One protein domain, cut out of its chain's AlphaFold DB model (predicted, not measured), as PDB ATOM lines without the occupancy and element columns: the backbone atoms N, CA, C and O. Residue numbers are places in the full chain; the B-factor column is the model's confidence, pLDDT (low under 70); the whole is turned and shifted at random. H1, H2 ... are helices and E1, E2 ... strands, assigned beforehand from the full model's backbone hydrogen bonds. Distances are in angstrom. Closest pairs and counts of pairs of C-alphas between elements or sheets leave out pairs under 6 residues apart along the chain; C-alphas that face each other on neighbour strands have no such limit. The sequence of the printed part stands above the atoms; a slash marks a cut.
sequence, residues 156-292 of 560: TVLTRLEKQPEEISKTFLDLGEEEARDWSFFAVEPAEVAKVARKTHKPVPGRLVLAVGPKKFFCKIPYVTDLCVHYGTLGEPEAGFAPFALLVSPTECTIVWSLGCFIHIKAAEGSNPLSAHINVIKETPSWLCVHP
ATOM      1  N   THR A 156       2.718 -32.380 -29.282       79.19
ATOM      2  CA  THR A 156       2.982 -33.809 -29.184       79.19
ATOM      3  C   THR A 156       1.706 -34.551 -28.863       79.19
ATOM      4  O   THR A 156       1.027 -34.239 -27.886       79.19
ATOM      5  N   VAL A 157       1.362 -35.517 -29.709       83.25
ATOM      6  CA  VAL A 157       0.190 -36.371 -29.506       83.25
ATOM      7  C   VAL A 157       0.376 -37.184 -28.227       83.25
ATOM      8  O   VAL A 157       1.472 -37.671 -27.945       83.25
ATOM      9  N   LEU A 158      -0.693 -37.315 -27.444       85.31
ATOM     10  CA  LEU A 158      -0.726 -38.210 -26.298       85.31
ATOM     11  C   LEU A 158      -0.963 -39.637 -26.800       85.31
ATOM     12  O   LEU A 158      -2.041 -39.971 -27.290       85.31
ATOM     13  N   THR A 159       0.036 -40.497 -26.641       85.69
ATOM     14  CA  THR A 159      -0.064 -41.913 -27.000       85.69
ATOM     15  C   THR A 159      -0.816 -42.660 -25.911       85.69
ATOM     16  O   THR A 159      -0.426 -42.606 -24.743       85.69
ATOM     17  N   ARG A 160      -1.881 -43.379 -26.278       85.56
ATOM     18  CA  ARG A 160      -2.610 -44.246 -25.345       85.56
ATOM     19  C   ARG A 160      -1.747 -45.451 -24.970       85.56
ATOM     20  O   ARG A 160      -1.179 -46.102 -25.841       85.56
ATOM     21  N   LEU A 161      -1.675 -45.758 -23.681       84.31
ATOM     22  CA  LEU A 161      -0.970 -46.920 -23.147       84.31
ATOM     23  C   LEU A 161      -1.971 -48.011 -22.760       84.31
ATOM     24  O   LEU A 161      -3.032 -47.727 -22.206       84.31
ATOM     25  N   GLU A 162      -1.610 -49.267 -23.019       81.25
ATOM     26  CA  GLU A 162      -2.430 -50.435 -22.661       81.25
ATOM     27  C   GLU A 162      -2.351 -50.789 -21.172       81.25
ATOM     28  O   GLU A 162      -3.231 -51.457 -20.636       81.25
ATOM     29  N   LYS A 163      -1.273 -50.372 -20.504       80.88
ATOM     30  CA  LYS A 163      -0.985 -50.703 -19.108       80.88
ATOM     31  C   LYS A 163      -0.698 -49.448 -18.310       80.88
ATOM     32  O   LYS A 163      -0.227 -48.447 -18.858       80.88
ATOM     33  N   GLN A 164      -0.920 -49.547 -17.001       80.75
ATOM     34  CA  GLN A 164      -0.545 -48.493 -16.078       80.75
ATOM     35  C   GLN A 164       0.966 -48.209 -16.192       80.75
ATOM     36  O   GLN A 164       1.778 -49.128 -16.060       80.75
ATOM     37  N   PRO A 165       1.351 -46.952 -16.442       78.31
ATOM     38  CA  PRO A 165       2.746 -46.551 -16.543       78.31
ATOM     39  C   PRO A 165       3.434 -46.609 -15.175       78.31
ATOM     40  O   PRO A 165       2.871 -46.176 -14.171       78.31
ATOM     41  N   GLU A 166       4.675 -47.103 -15.149       76.44
ATOM     42  CA  GLU A 166       5.471 -47.303 -13.924       76.44
ATOM     43  C   GLU A 166       5.706 -46.010 -13.133       76.44
ATOM     44  O   GLU A 166       5.873 -46.028 -11.915       76.44
ATOM     45  N   GLU A 167       5.692 -44.864 -13.812       73.88
ATOM     46  CA  GLU A 167       5.856 -43.554 -13.198       73.88
ATOM     47  C   GLU A 167       4.672 -43.133 -12.334       73.88
ATOM     48  O   GLU A 167       4.823 -42.221 -11.514       73.88
ATOM     49  N   ILE A 168       3.517 -43.773 -12.520       73.31
ATOM     50  CA  ILE A 168       2.361 -43.636 -11.648       73.31
ATOM     51  C   ILE A 168       2.451 -44.761 -10.625       73.31
ATOM     52  O   ILE A 168       2.029 -45.888 -10.880       73.31
ATOM     53  N   SER A 169       3.048 -44.443  -9.472       67.06
ATOM     54  CA  SER A 169       3.284 -45.423  -8.408       67.06
ATOM     55  C   SER A 169       1.996 -46.135  -8.001       67.06
ATOM     56  O   SER A 169       0.956 -45.496  -7.822       67.06
ATOM     57  N   LYS A 170       2.107 -47.439  -7.730       64.50
ATOM     58  CA  LYS A 170       1.024 -48.247  -7.150       64.50
ATOM     59  C   LYS A 170       0.501 -47.673  -5.833       64.50
ATOM     60  O   LYS A 170      -0.673 -47.788  -5.532       64.50
ATOM     61  N   THR A 171       1.330 -46.959  -5.071       57.31
ATOM     62  CA  THR A 171       0.868 -46.251  -3.865       57.31
ATOM     63  C   THR A 171      -0.140 -45.128  -4.135       57.31
ATOM     64  O   THR A 171      -0.893 -44.783  -3.229       57.31
ATOM     65  N   PHE A 172      -0.178 -44.553  -5.344       65.44
ATOM     66  CA  PHE A 172      -1.148 -43.515  -5.729       65.44
ATOM     67  C   PHE A 172      -2.340 -44.075  -6.511       65.44
ATOM     68  O   PHE A 172      -3.454 -43.551  -6.408       65.44
ATOM     69  N   LEU A 173      -2.104 -45.126  -7.295       71.69
ATOM     70  CA  LEU A 173      -3.109 -45.810  -8.096       71.69
ATOM     71  C   LEU A 173      -2.736 -47.294  -8.176       71.69
ATOM     72  O   LEU A 173      -1.810 -47.643  -8.900       71.69
ATOM     73  N   ASP A 174      -3.428 -48.153  -7.430       74.81
ATOM     74  CA  ASP A 174      -3.298 -49.612  -7.529       74.81
ATOM     75  C   ASP A 174      -4.626 -50.154  -8.045       74.81
ATOM     76  O   ASP A 174      -5.603 -50.221  -7.302       74.81
ATOM     77  N   LEU A 175      -4.691 -50.425  -9.345       73.69
ATOM     78  CA  LEU A 175      -5.915 -50.893  -9.990       73.69
ATOM     79  C   LEU A 175      -5.897 -52.416 -10.084       73.69
ATOM     80  O   LEU A 175      -4.955 -53.001 -10.624       73.69
ATOM     81  N   GLY A 176      -6.962 -53.056  -9.598       67.56
ATOM     82  CA  GLY A 176      -7.245 -54.458  -9.915       67.56
ATOM     83  C   GLY A 176      -7.620 -54.643 -11.394       67.56
ATOM     84  O   GLY A 176      -7.927 -53.676 -12.089       67.56
ATOM     85  N   GLU A 177      -7.632 -55.886 -11.890       68.25
ATOM     86  CA  GLU A 177      -7.904 -56.184 -13.312       68.25
ATOM     87  C   GLU A 177      -9.281 -55.700 -13.807       68.25
ATOM     88  O   GLU A 177      -9.416 -55.331 -14.974       68.25
ATOM     89  N   GLU A 178     -10.299 -55.687 -12.940       65.38
ATOM     90  CA  GLU A 178     -11.630 -55.171 -13.286       65.38
ATOM     91  C   GLU A 178     -11.663 -53.640 -13.301       65.38
ATOM     92  O   GLU A 178     -12.166 -53.054 -14.256       65.38
ATOM     93  N   GLU A 179     -11.059 -52.987 -12.304       68.38
ATOM     94  CA  GLU A 179     -11.025 -51.524 -12.207       68.38
ATOM     95  C   GLU A 179     -10.141 -50.892 -13.285       68.38
ATOM     96  O   GLU A 179     -10.438 -49.800 -13.754       68.38
ATOM     97  N   ALA A 180      -9.089 -51.580 -13.740       68.88
ATOM     98  CA  ALA A 180      -8.217 -51.101 -14.812       68.88
ATOM     99  C   ALA A 180      -8.966 -50.836 -16.132       68.88
ATOM    100  O   ALA A 180      -8.489 -50.052 -16.951       68.88
ATOM    101  N   ARG A 181     -10.141 -51.453 -16.336       71.56
ATOM    102  CA  ARG A 181     -10.980 -51.252 -17.530       71.56
ATOM    103  C   ARG A 181     -11.630 -49.871 -17.583       71.56
ATOM    104  O   ARG A 181     -11.869 -49.367 -18.676       71.56
ATOM    105  N   ASP A 182     -11.848 -49.254 -16.426       77.12
ATOM    106  CA  ASP A 182     -12.462 -47.926 -16.304       77.12
ATOM    107  C   ASP A 182     -11.423 -46.792 -16.353       77.12
ATOM    108  O   ASP A 182     -11.750 -45.617 -16.160       77.12
ATOM    109  N   TRP A 183     -10.153 -47.134 -16.587       82.94
ATOM    110  CA  TRP A 183      -9.039 -46.196 -16.626       82.94
ATOM    111  C   TRP A 183      -8.387 -46.161 -17.999       82.94
ATOM    112  O   TRP A 183      -8.224 -47.170 -18.681       82.94
ATOM    113  N   SER A 184      -7.973 -44.965 -18.404       85.81
ATOM    114  CA  SER A 184      -7.212 -44.748 -19.629       85.81
ATOM    115  C   SER A 184      -5.891 -44.061 -19.322       85.81
ATOM    116  O   SER A 184      -5.835 -43.071 -18.593       85.81
ATOM    117  N   PHE A 185      -4.817 -44.592 -19.899       86.25
ATOM    118  CA  PHE A 185      -3.456 -44.121 -19.682       86.25
ATOM    119  C   PHE A 185      -2.918 -43.473 -20.951       86.25
ATOM    120  O   PHE A 185      -3.125 -43.991 -22.047       86.25
ATOM    121  N   PHE A 186      -2.207 -42.362 -20.799       87.06
ATOM    122  CA  PHE A 186      -1.624 -41.608 -21.899       87.06
ATOM    123  C   PHE A 186      -0.212 -41.149 -21.555       87.06
ATOM    124  O   PHE A 186       0.081 -40.854 -20.395       87.06
ATOM    125  N   ALA A 187       0.661 -41.047 -22.552       85.06
ATOM    126  CA  ALA A 187       2.002 -40.510 -22.368       85.06
ATOM    127  C   ALA A 187       2.506 -39.726 -23.580       85.06
ATOM    128  O   ALA A 187       2.040 -39.911 -24.702       85.06
ATOM    129  N   VAL A 188       3.497 -38.870 -23.332       79.12
ATOM    130  CA  VAL A 188       4.320 -38.231 -24.363       79.12
ATOM    131  C   VAL A 188       5.745 -38.769 -24.270       79.12
ATOM    132  O   VAL A 188       6.337 -38.781 -23.188       79.12
ATOM    133  N   GLU A 189       6.298 -39.191 -25.406       71.19
ATOM    134  CA  GLU A 189       7.626 -39.798 -25.475       71.19
ATOM    135  C   GLU A 189       8.752 -38.842 -25.016       71.19
ATOM    136  O   GLU A 189       8.762 -37.664 -25.396       71.19
ATOM    137  N   PRO A 190       9.760 -39.329 -24.259       60.34
ATOM    138  CA  PRO A 190      10.847 -38.500 -23.725       60.34
ATOM    139  C   PRO A 190      11.648 -37.733 -24.785       60.34
ATOM    140  O   PRO A 190      12.165 -36.650 -24.508       60.34
ATOM    141  N   ALA A 191      11.763 -38.274 -26.003       59.97
ATOM    142  CA  ALA A 191      12.505 -37.648 -27.099       59.97
ATOM    143  C   ALA A 191      11.882 -36.315 -27.555       59.97
ATOM    144  O   ALA A 191      12.612 -35.394 -27.924       59.97
ATOM    145  N   GLU A 192      10.556 -36.188 -27.482       62.03
ATOM    146  CA  GLU A 192       9.832 -34.959 -27.823       62.03
ATOM    147  C   GLU A 192       9.969 -33.913 -26.708       62.03
ATOM    148  O   GLU A 192      10.246 -32.741 -26.962       62.03
ATOM    149  N   VAL A 193       9.934 -34.365 -25.454       58.28
ATOM    150  CA  VAL A 193      10.173 -33.539 -24.261       58.28
ATOM    151  C   VAL A 193      11.618 -33.005 -24.215       58.28
ATOM    152  O   VAL A 193      11.871 -31.855 -23.845       58.28
ATOM    153  N   ALA A 194      12.594 -33.807 -24.646       55.25
ATOM    154  CA  ALA A 194      14.008 -33.435 -24.663       55.25
ATOM    155  C   ALA A 194      14.349 -32.324 -25.678       55.25
ATOM    156  O   ALA A 194      15.322 -31.594 -25.469       55.25
ATOM    157  N   LYS A 195      13.561 -32.152 -26.754       59.00
ATOM    158  CA  LYS A 195      13.771 -31.077 -27.747       59.00
ATOM    159  C   LYS A 195      13.606 -29.683 -27.133       59.00
ATOM    160  O   LYS A 195      14.344 -28.771 -27.502       59.00
ATOM    161  N   VAL A 196      12.701 -29.536 -26.163       56.44
ATOM    162  CA  VAL A 196      12.397 -28.266 -25.475       56.44
ATOM    163  C   VAL A 196      13.382 -27.986 -24.326       56.44
ATOM    164  O   VAL A 196      13.712 -26.835 -24.049       56.44
ATOM    165  N   ALA A 197      13.945 -29.030 -23.707       50.91
ATOM    166  CA  ALA A 197      14.824 -28.934 -22.534       50.91
ATOM    167  C   ALA A 197      16.264 -28.437 -22.806       50.91
ATOM    168  O   ALA A 197      17.047 -28.281 -21.868       50.91
ATOM    169  N   ARG A 198      16.651 -28.176 -24.064       48.38
ATOM    170  CA  ARG A 198      18.049 -27.902 -24.480       48.38
ATOM    171  C   ARG A 198      18.710 -26.635 -23.894       48.38
ATOM    172  O   ARG A 198      19.858 -26.366 -24.235       48.38
ATOM    173  N   LYS A 199      18.047 -25.863 -23.024       45.34
ATOM    174  CA  LYS A 199      18.579 -24.599 -22.470       45.34
ATOM    175  C   LYS A 199      18.833 -24.564 -20.957       45.34
ATOM    176  O   LYS A 199      19.293 -23.537 -20.473       45.34
ATOM    177  N   THR A 200      18.628 -25.645 -20.205       42.69
ATOM    178  CA  THR A 200      18.833 -25.628 -18.741       42.69
ATOM    179  C   THR A 200      19.614 -26.847 -18.249       42.69
ATOM    180  O   THR A 200      19.251 -27.991 -18.515       42.69
ATOM    181  N   HIS A 201      20.713 -26.613 -17.524       39.12
ATOM    182  CA  HIS A 201      21.514 -27.660 -16.886       39.12
ATOM    183  C   HIS A 201      20.723 -28.359 -15.752       39.12
ATOM    184  O   HIS A 201      20.532 -27.755 -14.704       39.12
ATOM    185  N   LYS A 202      20.390 -29.653 -15.957       39.50
ATOM    186  CA  LYS A 202      19.770 -30.656 -15.037       39.50
ATOM    187  C   LYS A 202      18.302 -30.368 -14.630       39.50
ATOM    188  O   LYS A 202      18.019 -29.225 -14.297       39.50
ATOM    189  N   PRO A 203      17.373 -31.360 -14.600       44.25
ATOM    190  CA  PRO A 203      17.525 -32.824 -14.492       44.25
ATOM    191  C   PRO A 203      17.150 -33.609 -15.775       44.25
ATOM    192  O   PRO A 203      16.763 -33.024 -16.781       44.25
ATOM    193  N   VAL A 204      17.318 -34.942 -15.757       46.12
ATOM    194  CA  VAL A 204      16.947 -35.858 -16.859       46.12
ATOM    195  C   VAL A 204      15.429 -35.778 -17.088       46.12
ATOM    196  O   VAL A 204      14.691 -36.002 -16.128       46.12
ATOM    197  N   PRO A 205      14.945 -35.456 -18.304       52.06
ATOM    198  CA  PRO A 205      13.516 -35.309 -18.561       52.06
ATOM    199  C   PRO A 205      12.804 -36.656 -18.382       52.06
ATOM    200  O   PRO A 205      13.109 -37.618 -19.086       52.06
ATOM    201  N   GLY A 206      11.860 -36.729 -17.441       61.12
ATOM    202  CA  GLY A 206      10.881 -37.816 -17.409       61.12
ATOM    203  C   GLY A 206       9.900 -37.710 -18.585       61.12
ATOM    204  O   GLY A 206       9.867 -36.704 -19.290       61.12
ATOM    205  N   ARG A 207       9.063 -38.726 -18.810       75.00
ATOM    206  CA  ARG A 207       7.921 -38.598 -19.735       75.00
ATOM    207  C   ARG A 207       6.747 -37.874 -19.070       75.00
ATOM    208  O   ARG A 207       6.545 -38.019 -17.865       75.00
ATOM    209  N   LEU A 208       5.966 -37.119 -19.852       78.00
ATOM    210  CA  LEU A 208       4.653 -36.624 -19.416       78.00
ATOM    211  C   LEU A 208       3.699 -37.814 -19.439       78.00
ATOM    212  O   LEU A 208       3.606 -38.492 -20.460       78.00
ATOM    213  N   VAL A 209       3.005 -38.065 -18.333       81.75
ATOM    214  CA  VAL A 209       2.109 -39.218 -18.191       81.75
ATOM    215  C   VAL A 209       0.792 -38.781 -17.575       81.75
ATOM    216  O   VAL A 209       0.784 -38.016 -16.610       81.75
ATOM    217  N   LEU A 210      -0.318 -39.278 -18.117       84.31
ATOM    218  CA  LEU A 210      -1.660 -39.076 -17.595       84.31
ATOM    219  C   LEU A 210      -2.343 -40.423 -17.343       84.31
ATOM    220  O   LEU A 210      -2.316 -41.307 -18.195       84.31
ATOM    221  N   ALA A 211      -2.995 -40.560 -16.191       84.19
ATOM    222  CA  ALA A 211      -3.979 -41.611 -15.936       84.19
ATOM    223  C   ALA A 211      -5.328 -40.960 -15.663       84.19
ATOM    224  O   ALA A 211      -5.460 -40.177 -14.723       84.19
ATOM    225  N   VAL A 212      -6.322 -41.284 -16.475       84.56
ATOM    226  CA  VAL A 212      -7.657 -40.695 -16.424       84.56
ATOM    227  C   VAL A 212      -8.646 -41.778 -16.037       84.56
ATOM    228  O   VAL A 212      -8.757 -42.788 -16.727       84.56
ATOM    229  N   GLY A 213      -9.336 -41.569 -14.920       79.69
ATOM    230  CA  GLY A 213     -10.423 -42.421 -14.454       79.69
ATOM    231  C   GLY A 213     -11.748 -41.654 -14.405       79.69
ATOM    232  O   GLY A 213     -11.794 -40.454 -14.688       79.69
ATOM    233  N   PRO A 214     -12.836 -42.296 -13.953       74.62
ATOM    234  CA  PRO A 214     -14.195 -41.758 -14.074       74.62
ATOM    235  C   PRO A 214     -14.463 -40.487 -13.247       74.62
ATOM    236  O   PRO A 214     -15.393 -39.739 -13.537       74.62
ATOM    237  N   LYS A 215     -13.686 -40.236 -12.183       74.44
ATOM    238  CA  LYS A 215     -13.904 -39.104 -11.249       74.44
ATOM    239  C   LYS A 215     -12.657 -38.274 -10.939       74.44
ATOM    240  O   LYS A 215     -12.758 -37.263 -10.245       74.44
ATOM    241  N   LYS A 216     -11.483 -38.726 -11.372       78.19
ATOM    242  CA  LYS A 216     -10.190 -38.112 -11.050       78.19
ATOM    243  C   LYS A 216      -9.181 -38.444 -12.136       78.19
ATOM    244  O   LYS A 216      -9.304 -39.476 -12.797       78.19
ATOM    245  N   PHE A 217      -8.160 -37.608 -12.258       83.06
ATOM    246  CA  PHE A 217      -7.010 -37.915 -13.089       83.06
ATOM    247  C   PHE A 217      -5.706 -37.608 -12.362       83.06
ATOM    248  O   PHE A 217      -5.641 -36.787 -11.444       83.06
ATOM    249  N   PHE A 218      -4.665 -38.303 -12.791       79.12
ATOM    250  CA  PHE A 218      -3.303 -38.149 -12.320       79.12
ATOM    251  C   PHE A 218      -2.442 -37.651 -13.463       79.12
ATOM    252  O   PHE A 218      -2.569 -38.141 -14.586       79.12
ATOM    253  N   CYS A 219      -1.549 -36.710 -13.172       78.38
ATOM    254  CA  CYS A 219      -0.578 -36.230 -14.140       78.38
ATOM    255  C   CYS A 219       0.816 -36.204 -13.518       78.38
ATOM    256  O   CYS A 219       1.014 -35.677 -12.420       78.38
ATOM    257  N   LYS A 220       1.792 -36.760 -14.236       75.94
ATOM    258  CA  LYS A 220       3.210 -36.589 -13.933       75.94
ATOM    259  C   LYS A 220       3.854 -35.745 -15.014       75.94
ATOM    260  O   LYS A 220       3.843 -36.122 -16.183       75.94
ATOM    261  N   ILE A 221       4.435 -34.628 -14.598       71.31
ATOM    262  CA  ILE A 221       5.116 -33.676 -15.472       71.31
ATOM    263  C   ILE A 221       6.592 -34.088 -15.550       71.31
ATOM    264  O   ILE A 221       7.169 -34.406 -14.510       71.31
ATOM    265  N   PRO A 222       7.234 -34.043 -16.730       61.72
ATOM    266  CA  PRO A 222       8.627 -34.455 -16.924       61.72
ATOM    267  C   PRO A 222       9.669 -33.897 -15.945       61.72
ATOM    268  O   PRO A 222      10.734 -34.493 -15.789       61.72
ATOM    269  N   TYR A 223       9.383 -32.750 -15.325       61.97
ATOM    270  CA  TYR A 223      10.337 -31.950 -14.553       61.97
ATOM    271  C   TYR A 223       9.924 -31.751 -13.087       61.97
ATOM    272  O   TYR A 223      10.602 -31.039 -12.352       61.97
ATOM    273  N   VAL A 224       8.828 -32.385 -12.656       61.28
ATOM    274  CA  VAL A 224       8.359 -32.365 -11.265       61.28
ATOM    275  C   VAL A 224       8.578 -33.750 -10.660       61.28
ATOM    276  O   VAL A 224       8.271 -34.769 -11.280       61.28
ATOM    277  N   THR A 225       9.157 -33.793  -9.460       58.25
ATOM    278  CA  THR A 225       9.484 -35.044  -8.758       58.25
ATOM    279  C   THR A 225       8.243 -35.778  -8.262       58.25
ATOM    280  O   THR A 225       8.204 -37.007  -8.324       58.25
ATOM    281  N   ASP A 226       7.226 -35.030  -7.832       59.72
ATOM    282  CA  ASP A 226       6.010 -35.574  -7.238       59.72
ATOM    283  C   ASP A 226       4.841 -35.628  -8.232       59.72
ATOM    284  O   ASP A 226       4.687 -34.802  -9.134       59.72
ATOM    285  N   LEU A 227       4.004 -36.650  -8.063       60.22
ATOM    286  CA  LEU A 227       2.832 -36.900  -8.891       60.22
ATOM    287  C   LEU A 227       1.701 -35.940  -8.498       60.22
ATOM    288  O   LEU A 227       1.339 -35.849  -7.326       60.22
ATOM    289  N   CYS A 228       1.128 -35.229  -9.468       60.53
ATOM    290  CA  CYS A 228       0.056 -34.277  -9.200       60.53
ATOM    291  C   CYS A 228      -1.307 -34.980  -9.264       60.53
ATOM    292  O   CYS A 228      -1.654 -35.607 -10.271       60.53
ATOM    293  N   VAL A 229      -2.086 -34.864  -8.185       55.19
ATOM    294  CA  VAL A 229      -3.434 -35.436  -8.063       55.19
ATOM    295  C   VAL A 229      -4.454 -34.310  -8.175       55.19
ATOM    296  O   VAL A 229      -4.489 -33.434  -7.313       55.19
ATOM    297  N   HIS A 230      -5.309 -34.343  -9.199       61.25
ATOM    298  CA  HIS A 230      -6.434 -33.414  -9.299       61.25
ATOM    299  C   HIS A 230      -7.764 -34.171  -9.230       61.25
ATOM    300  O   HIS A 230      -8.020 -35.126  -9.965       61.25
ATOM    301  N   TYR A 231      -8.644 -33.710  -8.340       54.94
ATOM    302  CA  TYR A 231     -10.042 -34.129  -8.295       54.94
ATOM    303  C   TYR A 231     -10.849 -33.332  -9.319       54.94
ATOM    304  O   TYR A 231     -11.044 -32.130  -9.163       54.94
ATOM    305  N   GLY A 232     -11.282 -34.006 -10.377       60.84
ATOM    306  CA  GLY A 232     -12.078 -33.431 -11.451       60.84
ATOM    307  C   GLY A 232     -12.469 -34.518 -12.443       60.84
ATOM    308  O   GLY A 232     -11.703 -35.449 -12.689       60.84
ATOM    309  N   THR A 233     -13.673 -34.420 -13.001       67.62
ATOM    310  CA  THR A 233     -14.105 -35.288 -14.098       67.62
ATOM    311  C   THR A 233     -13.525 -34.756 -15.404       67.62
ATOM    312  O   THR A 233     -13.843 -33.638 -15.818       67.62
ATOM    313  N   LEU A 234     -12.675 -35.546 -16.054       73.75
ATOM    314  CA  LEU A 234     -12.392 -35.385 -17.477       73.75
ATOM    315  C   LEU A 234     -13.452 -36.191 -18.229       73.75
ATOM    316  O   LEU A 234     -13.741 -37.323 -17.848       73.75
ATOM    317  N   GLY A 235     -14.077 -35.589 -19.241       66.31
ATOM    318  CA  GLY A 235     -14.939 -36.349 -20.148       66.31
ATOM    319  C   GLY A 235     -14.112 -37.382 -20.910       66.31
ATOM    320  O   GLY A 235     -12.887 -37.263 -20.975       66.31
ATOM    321  N   GLU A 236     -14.755 -38.381 -21.504       66.38
ATOM    322  CA  GLU A 236     -14.052 -39.227 -22.467       66.38
ATOM    323  C   GLU A 236     -13.534 -38.369 -23.636       66.38
ATOM    324  O   GLU A 236     -14.184 -37.379 -23.996       66.38
ATOM    325  N   PRO A 237     -12.363 -38.700 -24.213       67.19
ATOM    326  CA  PRO A 237     -11.907 -38.058 -25.437       67.19
ATOM    327  C   PRO A 237     -12.981 -38.179 -26.520       67.19
ATOM    328  O   PRO A 237     -13.576 -39.244 -26.696       67.19
ATOM    329  N   GLU A 238     -13.225 -37.095 -27.251       71.75
ATOM    330  CA  GLU A 238     -14.173 -37.112 -28.363       71.75
ATOM    331  C   GLU A 238     -13.755 -38.151 -29.411       71.75
ATOM    332  O   GLU A 238     -12.575 -38.289 -29.749       71.75
ATOM    333  N   ALA A 239     -14.729 -38.893 -29.942       68.12
ATOM    334  CA  ALA A 239     -14.468 -39.892 -30.969       68.12
ATOM    335  C   ALA A 239     -13.821 -39.233 -32.199       68.12
ATOM    336  O   ALA A 239     -14.383 -38.317 -32.794       68.12
ATOM    337  N   GLY A 240     -12.634 -39.710 -32.579       70.81
ATOM    338  CA  GLY A 240     -11.862 -39.153 -33.694       70.81
ATOM    339  C   GLY A 240     -10.965 -37.961 -33.334       70.81
ATOM    340  O   GLY A 240     -10.249 -37.482 -34.207       70.81
ATOM    341  N   PHE A 241     -10.940 -37.514 -32.074       77.50
ATOM    342  CA  PHE A 241      -9.987 -36.516 -31.593       77.50
ATOM    343  C   PHE A 241      -8.835 -37.194 -30.846       77.50
ATOM    344  O   PHE A 241      -9.048 -37.900 -29.861       77.50
ATOM    345  N   ALA A 242      -7.601 -36.972 -31.300       82.75
ATOM    346  CA  ALA A 242      -6.405 -37.431 -30.602       82.75
ATOM    347  C   ALA A 242      -5.912 -36.322 -29.652       82.75
ATOM    348  O   ALA A 242      -5.452 -35.284 -30.145       82.75
ATOM    349  N   PRO A 243      -5.974 -36.509 -28.317       86.44
ATOM    350  CA  PRO A 243      -5.470 -35.521 -27.371       86.44
ATOM    351  C   PRO A 243      -3.995 -35.210 -27.627       86.44
ATOM    352  O   PRO A 243      -3.213 -36.092 -27.990       86.44
ATOM    353  N   PHE A 244      -3.590 -33.962 -27.415       85.50
ATOM    354  CA  PHE A 244      -2.201 -33.543 -27.611       85.50
ATOM    355  C   PHE A 244      -1.755 -32.520 -26.565       85.50
ATOM    356  O   PHE A 244      -2.563 -31.809 -25.976       85.50
ATOM    357  N   ALA A 245      -0.449 -32.440 -26.331       84.31
ATOM    358  CA  ALA A 245       0.178 -31.473 -25.444       84.31
ATOM    359  C   ALA A 245       0.925 -30.406 -26.248       84.31
ATOM    360  O   ALA A 245       1.598 -30.715 -27.229       84.31
ATOM    361  N   LEU A 246       0.833 -29.160 -25.793       81.56
ATOM    362  CA  LEU A 246       1.677 -28.043 -26.193       81.56
ATOM    363  C   LEU A 246       2.762 -27.866 -25.133       81.56
ATOM    364  O   LEU A 246       2.485 -27.446 -24.004       81.56
ATOM    365  N   LEU A 247       3.994 -28.222 -25.490       77.50
ATOM    366  CA  LEU A 247       5.153 -28.128 -24.607       77.50
ATOM    367  C   LEU A 247       5.808 -26.755 -24.783       77.50
ATOM    368  O   LEU A 247       6.512 -26.515 -25.764       77.50
ATOM    369  N   VAL A 248       5.550 -25.839 -23.851       72.56
ATOM    370  CA  VAL A 248       6.011 -24.448 -23.969       72.56
ATOM    371  C   VAL A 248       7.378 -24.260 -23.340       72.56
ATOM    372  O   VAL A 248       8.261 -23.640 -23.932       72.56
ATOM    373  N   SER A 249       7.566 -24.808 -22.144       69.19
ATOM    374  CA  SER A 249       8.828 -24.744 -21.422       69.19
ATOM    375  C   SER A 249       9.001 -25.980 -20.530       69.19
ATOM    376  O   SER A 249       8.059 -26.755 -20.342       69.19
ATOM    377  N   PRO A 250      10.185 -26.160 -19.920       66.56
ATOM    378  CA  PRO A 250      10.391 -27.190 -18.905       66.56
ATOM    379  C   PRO A 250       9.544 -27.018 -17.633       66.56
ATOM    380  O   PRO A 250       9.551 -27.873 -16.758       66.56
ATOM    381  N   THR A 251       8.831 -25.909 -17.477       71.25
ATOM    382  CA  THR A 251       7.993 -25.637 -16.305       71.25
ATOM    383  C   THR A 251       6.541 -25.390 -16.686       71.25
ATOM    384  O   THR A 251       5.718 -25.196 -15.799       71.25
ATOM    385  N   GLU A 252       6.192 -25.427 -17.973       77.62
ATOM    386  CA  GLU A 252       4.869 -25.027 -18.430       77.62
ATOM    387  C   GLU A 252       4.408 -25.790 -19.673       77.62
ATOM    388  O   GLU A 252       5.099 -25.850 -20.696       77.62
ATOM    389  N   CYS A 253       3.207 -26.361 -19.599       80.69
ATOM    390  CA  CYS A 253       2.568 -27.026 -20.728       80.69
ATOM    391  C   CYS A 253       1.046 -26.879 -20.688       80.69
ATOM    392  O   CYS A 253       0.446 -26.584 -19.656       80.69
ATOM    393  N   THR A 254       0.405 -27.051 -21.842       85.31
ATOM    394  CA  THR A 254      -1.063 -27.071 -21.951       85.31
ATOM    395  C   THR A 254      -1.495 -28.283 -22.752       85.31
ATOM    396  O   THR A 254      -1.042 -28.478 -23.873       85.31
ATOM    397  N   ILE A 255      -2.344 -29.119 -22.166       86.62
ATOM    398  CA  ILE A 255      -2.887 -30.319 -22.801       86.62
ATOM    399  C   ILE A 255      -4.260 -29.976 -23.358       86.62
ATOM    400  O   ILE A 255      -5.130 -29.512 -22.624       86.62
ATOM    401  N   VAL A 256      -4.459 -30.237 -24.641       86.44
ATOM    402  CA  VAL A 256      -5.765 -30.200 -25.289       86.44
ATOM    403  C   VAL A 256      -6.350 -31.605 -25.204       86.44
ATOM    404  O   VAL A 256      -5.903 -32.521 -25.898       86.44
ATOM    405  N   TRP A 257      -7.297 -31.790 -24.285       85.44
ATOM    406  CA  TRP A 257      -7.888 -33.092 -23.975       85.44
ATOM    407  C   TRP A 257      -9.037 -33.447 -24.920       85.44
ATOM    408  O   TRP A 257      -9.115 -34.557 -25.438       85.44
ATOM    409  N   SER A 258      -9.905 -32.477 -25.171       82.12
ATOM    410  CA  SER A 258     -10.948 -32.510 -26.196       82.12
ATOM    411  C   SER A 258     -11.099 -31.102 -26.763       82.12
ATOM    412  O   SER A 258     -10.440 -30.182 -26.271       82.12
ATOM    413  N   LEU A 259     -11.977 -30.904 -27.756       74.81
ATOM    414  CA  LEU A 259     -12.307 -29.556 -28.218       74.81
ATOM    415  C   LEU A 259     -12.686 -28.676 -27.020       74.81
ATOM    416  O   LEU A 259     -12.130 -27.600 -26.850       74.81
ATOM    417  N   GLY A 260     -13.548 -29.178 -26.134       76.75
ATOM    418  CA  GLY A 260     -14.073 -28.431 -24.992       76.75
ATOM    419  C   GLY A 260     -13.257 -28.440 -23.694       76.75
ATOM    420  O   GLY A 260     -13.777 -28.006 -22.663       76.75
ATOM    421  N   CYS A 261     -12.051 -29.017 -23.668       84.56
ATOM    422  CA  CYS A 261     -11.333 -29.243 -22.411       84.56
ATOM    423  C   CYS A 261      -9.817 -29.076 -22.550       84.56
ATOM    424  O   CYS A 261      -9.144 -29.837 -23.250       84.56
ATOM    425  N   PHE A 262      -9.277 -28.118 -21.798       85.56
ATOM    426  CA  PHE A 262      -7.862 -27.773 -21.756       85.56
ATOM    427  C   PHE A 262      -7.322 -27.954 -20.336       85.56
ATOM    428  O   PHE A 262      -7.960 -27.562 -19.361       85.56
ATOM    429  N   ILE A 263      -6.135 -28.536 -20.198       85.50
ATOM    430  CA  ILE A 263      -5.459 -28.721 -18.911       85.50
ATOM    431  C   ILE A 263      -4.164 -27.926 -18.963       85.50
ATOM    432  O   ILE A 263      -3.197 -28.333 -19.606       85.50
ATOM    433  N   HIS A 264      -4.150 -26.776 -18.300       85.50
ATOM    434  CA  HIS A 264      -2.961 -25.951 -18.195       85.50
ATOM    435  C   HIS A 264      -2.165 -26.324 -16.948       85.50
ATOM    436  O   HIS A 264      -2.721 -26.454 -15.856       85.50
ATOM    437  N   ILE A 265      -0.860 -26.491 -17.116       81.06
ATOM    438  CA  ILE A 265       0.049 -26.958 -16.082       81.06
ATOM    439  C   ILE A 265       1.233 -25.998 -16.006       81.06
ATOM    440  O   ILE A 265       1.946 -25.813 -16.993       81.06
ATOM    441  N   LYS A 266       1.474 -25.438 -14.816       81.25
ATOM    442  CA  LYS A 266       2.576 -24.510 -14.552       81.25
ATOM    443  C   LYS A 266       3.277 -24.826 -13.237       81.25
ATOM    444  O   LYS A 266       2.663 -24.763 -12.176       81.25
ATOM    445  N   ALA A 267       4.566 -25.136 -13.291       74.00
ATOM    446  CA  ALA A 267       5.417 -25.294 -12.120       74.00
ATOM    447  C   ALA A 267       5.821 -23.923 -11.554       74.00
ATOM    448  O   ALA A 267       6.166 -23.004 -12.298       74.00
ATOM    449  N   ALA A 268       5.775 -23.780 -10.231       68.00
ATOM    450  CA  ALA A 268       6.160 -22.572  -9.521       68.00
ATOM    451  C   ALA A 268       7.688 -22.491  -9.397       68.00
ATOM    452  O   ALA A 268       8.323 -23.281  -8.689       68.00
ATOM    453  N   GLU A 269       8.277 -21.513 -10.084       61.94
ATOM    454  CA  GLU A 269       9.710 -21.228 -10.021       61.94
ATOM    455  C   GLU A 269      10.134 -20.862  -8.586       61.94
ATOM    456  O   GLU A 269       9.494 -20.054  -7.917       61.94
ATOM    457  N   GLY A 270      11.211 -21.483  -8.093       58.75
ATOM    458  CA  GLY A 270      11.774 -21.203  -6.764       58.75
ATOM    459  C   GLY A 270      11.174 -21.988  -5.589       58.75
ATOM    460  O   GLY A 270      11.631 -21.808  -4.461       58.75
ATOM    461  N   SER A 271      10.210 -22.884  -5.823       52.91
ATOM    462  CA  SER A 271       9.739 -23.830  -4.799       52.91
ATOM    463  C   SER A 271      10.570 -25.117  -4.817       52.91
ATOM    464  O   SER A 271      10.857 -25.659  -5.882       52.91
ATOM    465  N   ASN A 272      11.001 -25.590  -3.642       55.19
ATOM    466  CA  ASN A 272      11.685 -26.876  -3.494       55.19
ATOM    467  C   ASN A 272      11.007 -27.676  -2.358       55.19
ATOM    468  O   ASN A 272      11.140 -27.274  -1.199       55.19
ATOM    469  N   PRO A 273      10.268 -28.766  -2.654       57.66
ATOM    470  CA  PRO A 273      10.060 -29.349  -3.984       57.66
ATOM    471  C   PRO A 273       9.248 -28.436  -4.916       57.66
ATOM    472  O   PRO A 273       8.468 -27.599  -4.459       57.66
ATOM    473  N   LEU A 274       9.467 -28.596  -6.226       61.19
ATOM    474  CA  LEU A 274       8.738 -27.889  -7.283       61.19
ATOM    475  C   LEU A 274       7.242 -28.189  -7.147       61.19
ATOM    476  O   LEU A 274       6.798 -29.305  -7.405       61.19
ATOM    477  N   SER A 275       6.467 -27.191  -6.739       63.84
ATOM    478  CA  SER A 275       5.005 -27.263  -6.731       63.84
ATOM    479  C   SER A 275       4.460 -26.896  -8.112       63.84
ATOM    480  O   SER A 275       5.031 -26.046  -8.794       63.84
ATOM    481  N   ALA A 276       3.377 -27.537  -8.553       68.56
ATOM    482  CA  ALA A 276       2.734 -27.235  -9.829       68.56
ATOM    483  C   ALA A 276       1.272 -26.832  -9.632       68.56
ATOM    484  O   ALA A 276       0.523 -27.475  -8.899       68.56
ATOM    485  N   HIS A 277       0.868 -25.773 -10.323       75.06
ATOM    486  CA  HIS A 277      -0.515 -25.358 -10.468       75.06
ATOM    487  C   HIS A 277      -1.107 -26.040 -11.698       75.06
ATOM    488  O   HIS A 277      -0.565 -25.931 -12.800       75.06
ATOM    489  N   ILE A 278      -2.222 -26.743 -11.501       77.31
ATOM    490  CA  ILE A 278      -2.984 -27.376 -12.575       77.31
ATOM    491  C   ILE A 278      -4.345 -26.700 -12.641       77.31
ATOM    492  O   ILE A 278      -5.099 -26.732 -11.672       77.31
ATOM    493  N   ASN A 279      -4.655 -26.129 -13.798       82.06
ATOM    494  CA  ASN A 279      -5.931 -25.494 -14.080       82.06
ATOM    495  C   ASN A 279      -6.641 -26.285 -15.179       82.06
ATOM    496  O   ASN A 279      -6.179 -26.323 -16.321       82.06
ATOM    497  N   VAL A 280      -7.763 -26.917 -14.834       82.44
ATOM    498  CA  VAL A 280      -8.653 -27.552 -15.814       82.44
ATOM    499  C   VAL A 280      -9.662 -26.516 -16.286       82.44
ATOM    500  O   VAL A 280     -10.467 -26.019 -15.502       82.44
ATOM    501  N   ILE A 281      -9.617 -26.209 -17.574       81.25
ATOM    502  CA  ILE A 281     -10.460 -25.221 -18.235       81.25
ATOM    503  C   ILE A 281     -11.438 -25.989 -19.128       81.25
ATOM    504  O   ILE A 281     -11.023 -26.747 -20.006       81.25
ATOM    505  N   LYS A 282     -12.739 -25.835 -18.871       80.62
ATOM    506  CA  LYS A 282     -13.812 -26.449 -19.663       80.62
ATOM    507  C   LYS A 282     -14.547 -25.349 -20.412       80.62
ATOM    508  O   LYS A 282     -15.397 -24.688 -19.832       80.62
ATOM    509  N   GLU A 283     -14.193 -25.170 -21.673       74.94
ATOM    510  CA  GLU A 283     -14.739 -24.141 -22.554       74.94
ATOM    511  C   GLU A 283     -14.949 -24.780 -23.919       74.94
ATOM    512  O   GLU A 283     -13.994 -25.310 -24.474       74.94
ATOM    513  N   THR A 284     -16.175 -24.777 -24.442       70.06
ATOM    514  CA  THR A 284     -16.502 -25.412 -25.727       70.06
ATOM    515  C   THR A 284     -16.183 -24.460 -26.888       70.06
ATOM    516  O   THR A 284     -16.911 -23.481 -27.053       70.06
ATOM    517  N   PRO A 285     -15.135 -24.702 -27.700       70.31
ATOM    518  CA  PRO A 285     -14.855 -23.896 -28.882       70.31
ATOM    519  C   PRO A 285     -15.867 -24.164 -29.985       70.31
ATOM    520  O   PRO A 285     -16.281 -25.305 -30.193       70.31
ATOM    521  N   SER A 286     -16.132 -23.137 -30.788       64.56
ATOM    522  CA  SER A 286     -16.715 -23.299 -32.125       64.56
ATOM    523  C   SER A 286     -15.786 -24.058 -33.080       64.56
ATOM    524  O   SER A 286     -16.231 -24.819 -33.936       64.56
ATOM    525  N   TRP A 287     -14.475 -23.850 -32.943       72.69
ATOM    526  CA  TRP A 287     -13.426 -24.488 -33.736       72.69
ATOM    527  C   TRP A 287     -12.080 -24.395 -33.009       72.69
ATOM    528  O   TRP A 287     -11.846 -23.486 -32.212       72.69
ATOM    529  N   LEU A 288     -11.185 -25.335 -33.307       77.62
ATOM    530  CA  LEU A 288      -9.817 -25.381 -32.800       77.62
ATOM    531  C   LEU A 288      -8.894 -25.697 -33.973       77.62
ATOM    532  O   LEU A 288      -9.157 -26.644 -34.709       77.62
ATOM    533  N   CYS A 289      -7.838 -24.910 -34.158       76.38
ATOM    534  CA  CYS A 289      -6.949 -25.079 -35.298       76.38
ATOM    535  C   CYS A 289      -5.500 -24.698 -34.927       76.38
ATOM    536  O   CYS A 289      -5.238 -23.667 -34.308       76.38
ATOM    537  N   VAL A 290      -4.532 -25.540 -35.282       75.81
ATOM    538  CA  VAL A 290      -3.092 -25.297 -35.119       75.81
ATOM    539  C   VAL A 290      -2.552 -24.456 -36.280       75.81
ATOM    540  O   VAL A 290      -2.841 -24.732 -37.446       75.81
ATOM    541  N   HIS A 291      -1.731 -23.447 -35.977       74.56
ATOM    542  CA  HIS A 291      -1.009 -22.703 -37.006       74.56
ATOM    543  C   HIS A 291       0.070 -23.591 -37.643       74.56
ATOM    544  O   HIS A 291       0.940 -24.077 -36.914       74.56
ATOM    545  N   PRO A 292       0.113 -23.743 -38.981       67.81
ATOM    546  CA  PRO A 292       1.018 -24.685 -39.653       67.81
ATOM    547  C   PRO A 292       2.502 -24.422 -39.385       67.81
ATOM    548  O   PRO A 292       3.318 -25.335 -39.355       67.81
TER     549      PRO A 292
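This is residues 156 to 292 of the 560 residues of an uncharacterized protein of Neospora caninum (strain Liverpool) (UniProt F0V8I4). Two antiparallel sheets, E1 to E5 and E6 to E9, form the walls of a loose, flattened barrel. E5 and E9 come near each other at one seam, and residues 156 to 157 pair with E6 at the other. H1 and the long loop before it lie at one end of the molecule, and E10 lies far from the mean of the C-alphas. The printed part has 137 residues, under half in named elements, in the order E1 H1 E2 H2 E3 E4 E5 E6 E7 E8 E9 E10; the class is mostly strand. It is compact, with a radius of gyration of the C-alphas of 14.8 A, and spans 42 by 40 by 25 A.

E1 is residues 159 to 161, 6.4 A long, beginning at C-alpha 159 (-0.064, -41.913, -27.000). H1 is residues 179 to 182, 5.6 A, and E2 is 184 to 188, 14.1 A. H2 is residues 190 to 196, 10.5 A. E3 is residues 208 to 212, 13.3 A; E4 is 216 to 220, 13.8 A; E5 is 228 to 231, 10.1 A. E6 is residues 244 to 249, 15.4 A; E7 is 252 to 258, 19.1 A; E8 is 261 to 267, 20.1 A; E9 is 276 to 282, 19.3 A. E10 is residues 288 to 290, 7.1 A, ending at C-alpha 290 (-3.092, -25.297, -35.119).

The first sheet runs E1 E2 E3 E4 E5, with E1 and E5 as edge strands. In it N 159 and O 187 of E1 and E2 are 2.8 A apart, N 186 and O 210 of E2 and E3 2.8 A, N 211 and O 218 of E3 and E4 2.9 A, and N 219 and O 228 of E4 and E5 3.1 A, each within hydrogen-bond range. E3 E4 E5 and E6 E7 E8 E9 are meanders, each strand the antiparallel neighbour of the one before. The second sheet runs E6 E7 E8 E9; N 246 and O 254 are 2.8 A apart, N 255 and O 263 2.8 A, and N 264 and O 279 2.9 A. The closest C-alphas of E5 and E9, Cys 228 and Ala 276, are 7.6 A apart. H2 only grazes the second sheet, with residues 192 to 196; its closest C-alphas to E6 are those of Val 196 and Ser 249, 6.4 A apart. H1 is not on either sheet. E10 pairs with no named strand, and E9 and E10 are apart. In H2, 1 of 3 O i to N i+4 pairs and 3 of 4 O i to N i+3 pairs are within hydrogen-bond range; H1 is too short for an O i to N i+4 pair.

The two C-alphas farthest apart, those of Glu 178 and Lys 199, are 43.9 A apart. The printed part has no cut. The links E1 to H1, H2 to E3 and E5 to E6 are long. The mean pLDDT of the printed part is 71.4, and 55 residues are under 70, among them residues 190 to 206 and 222 to 233.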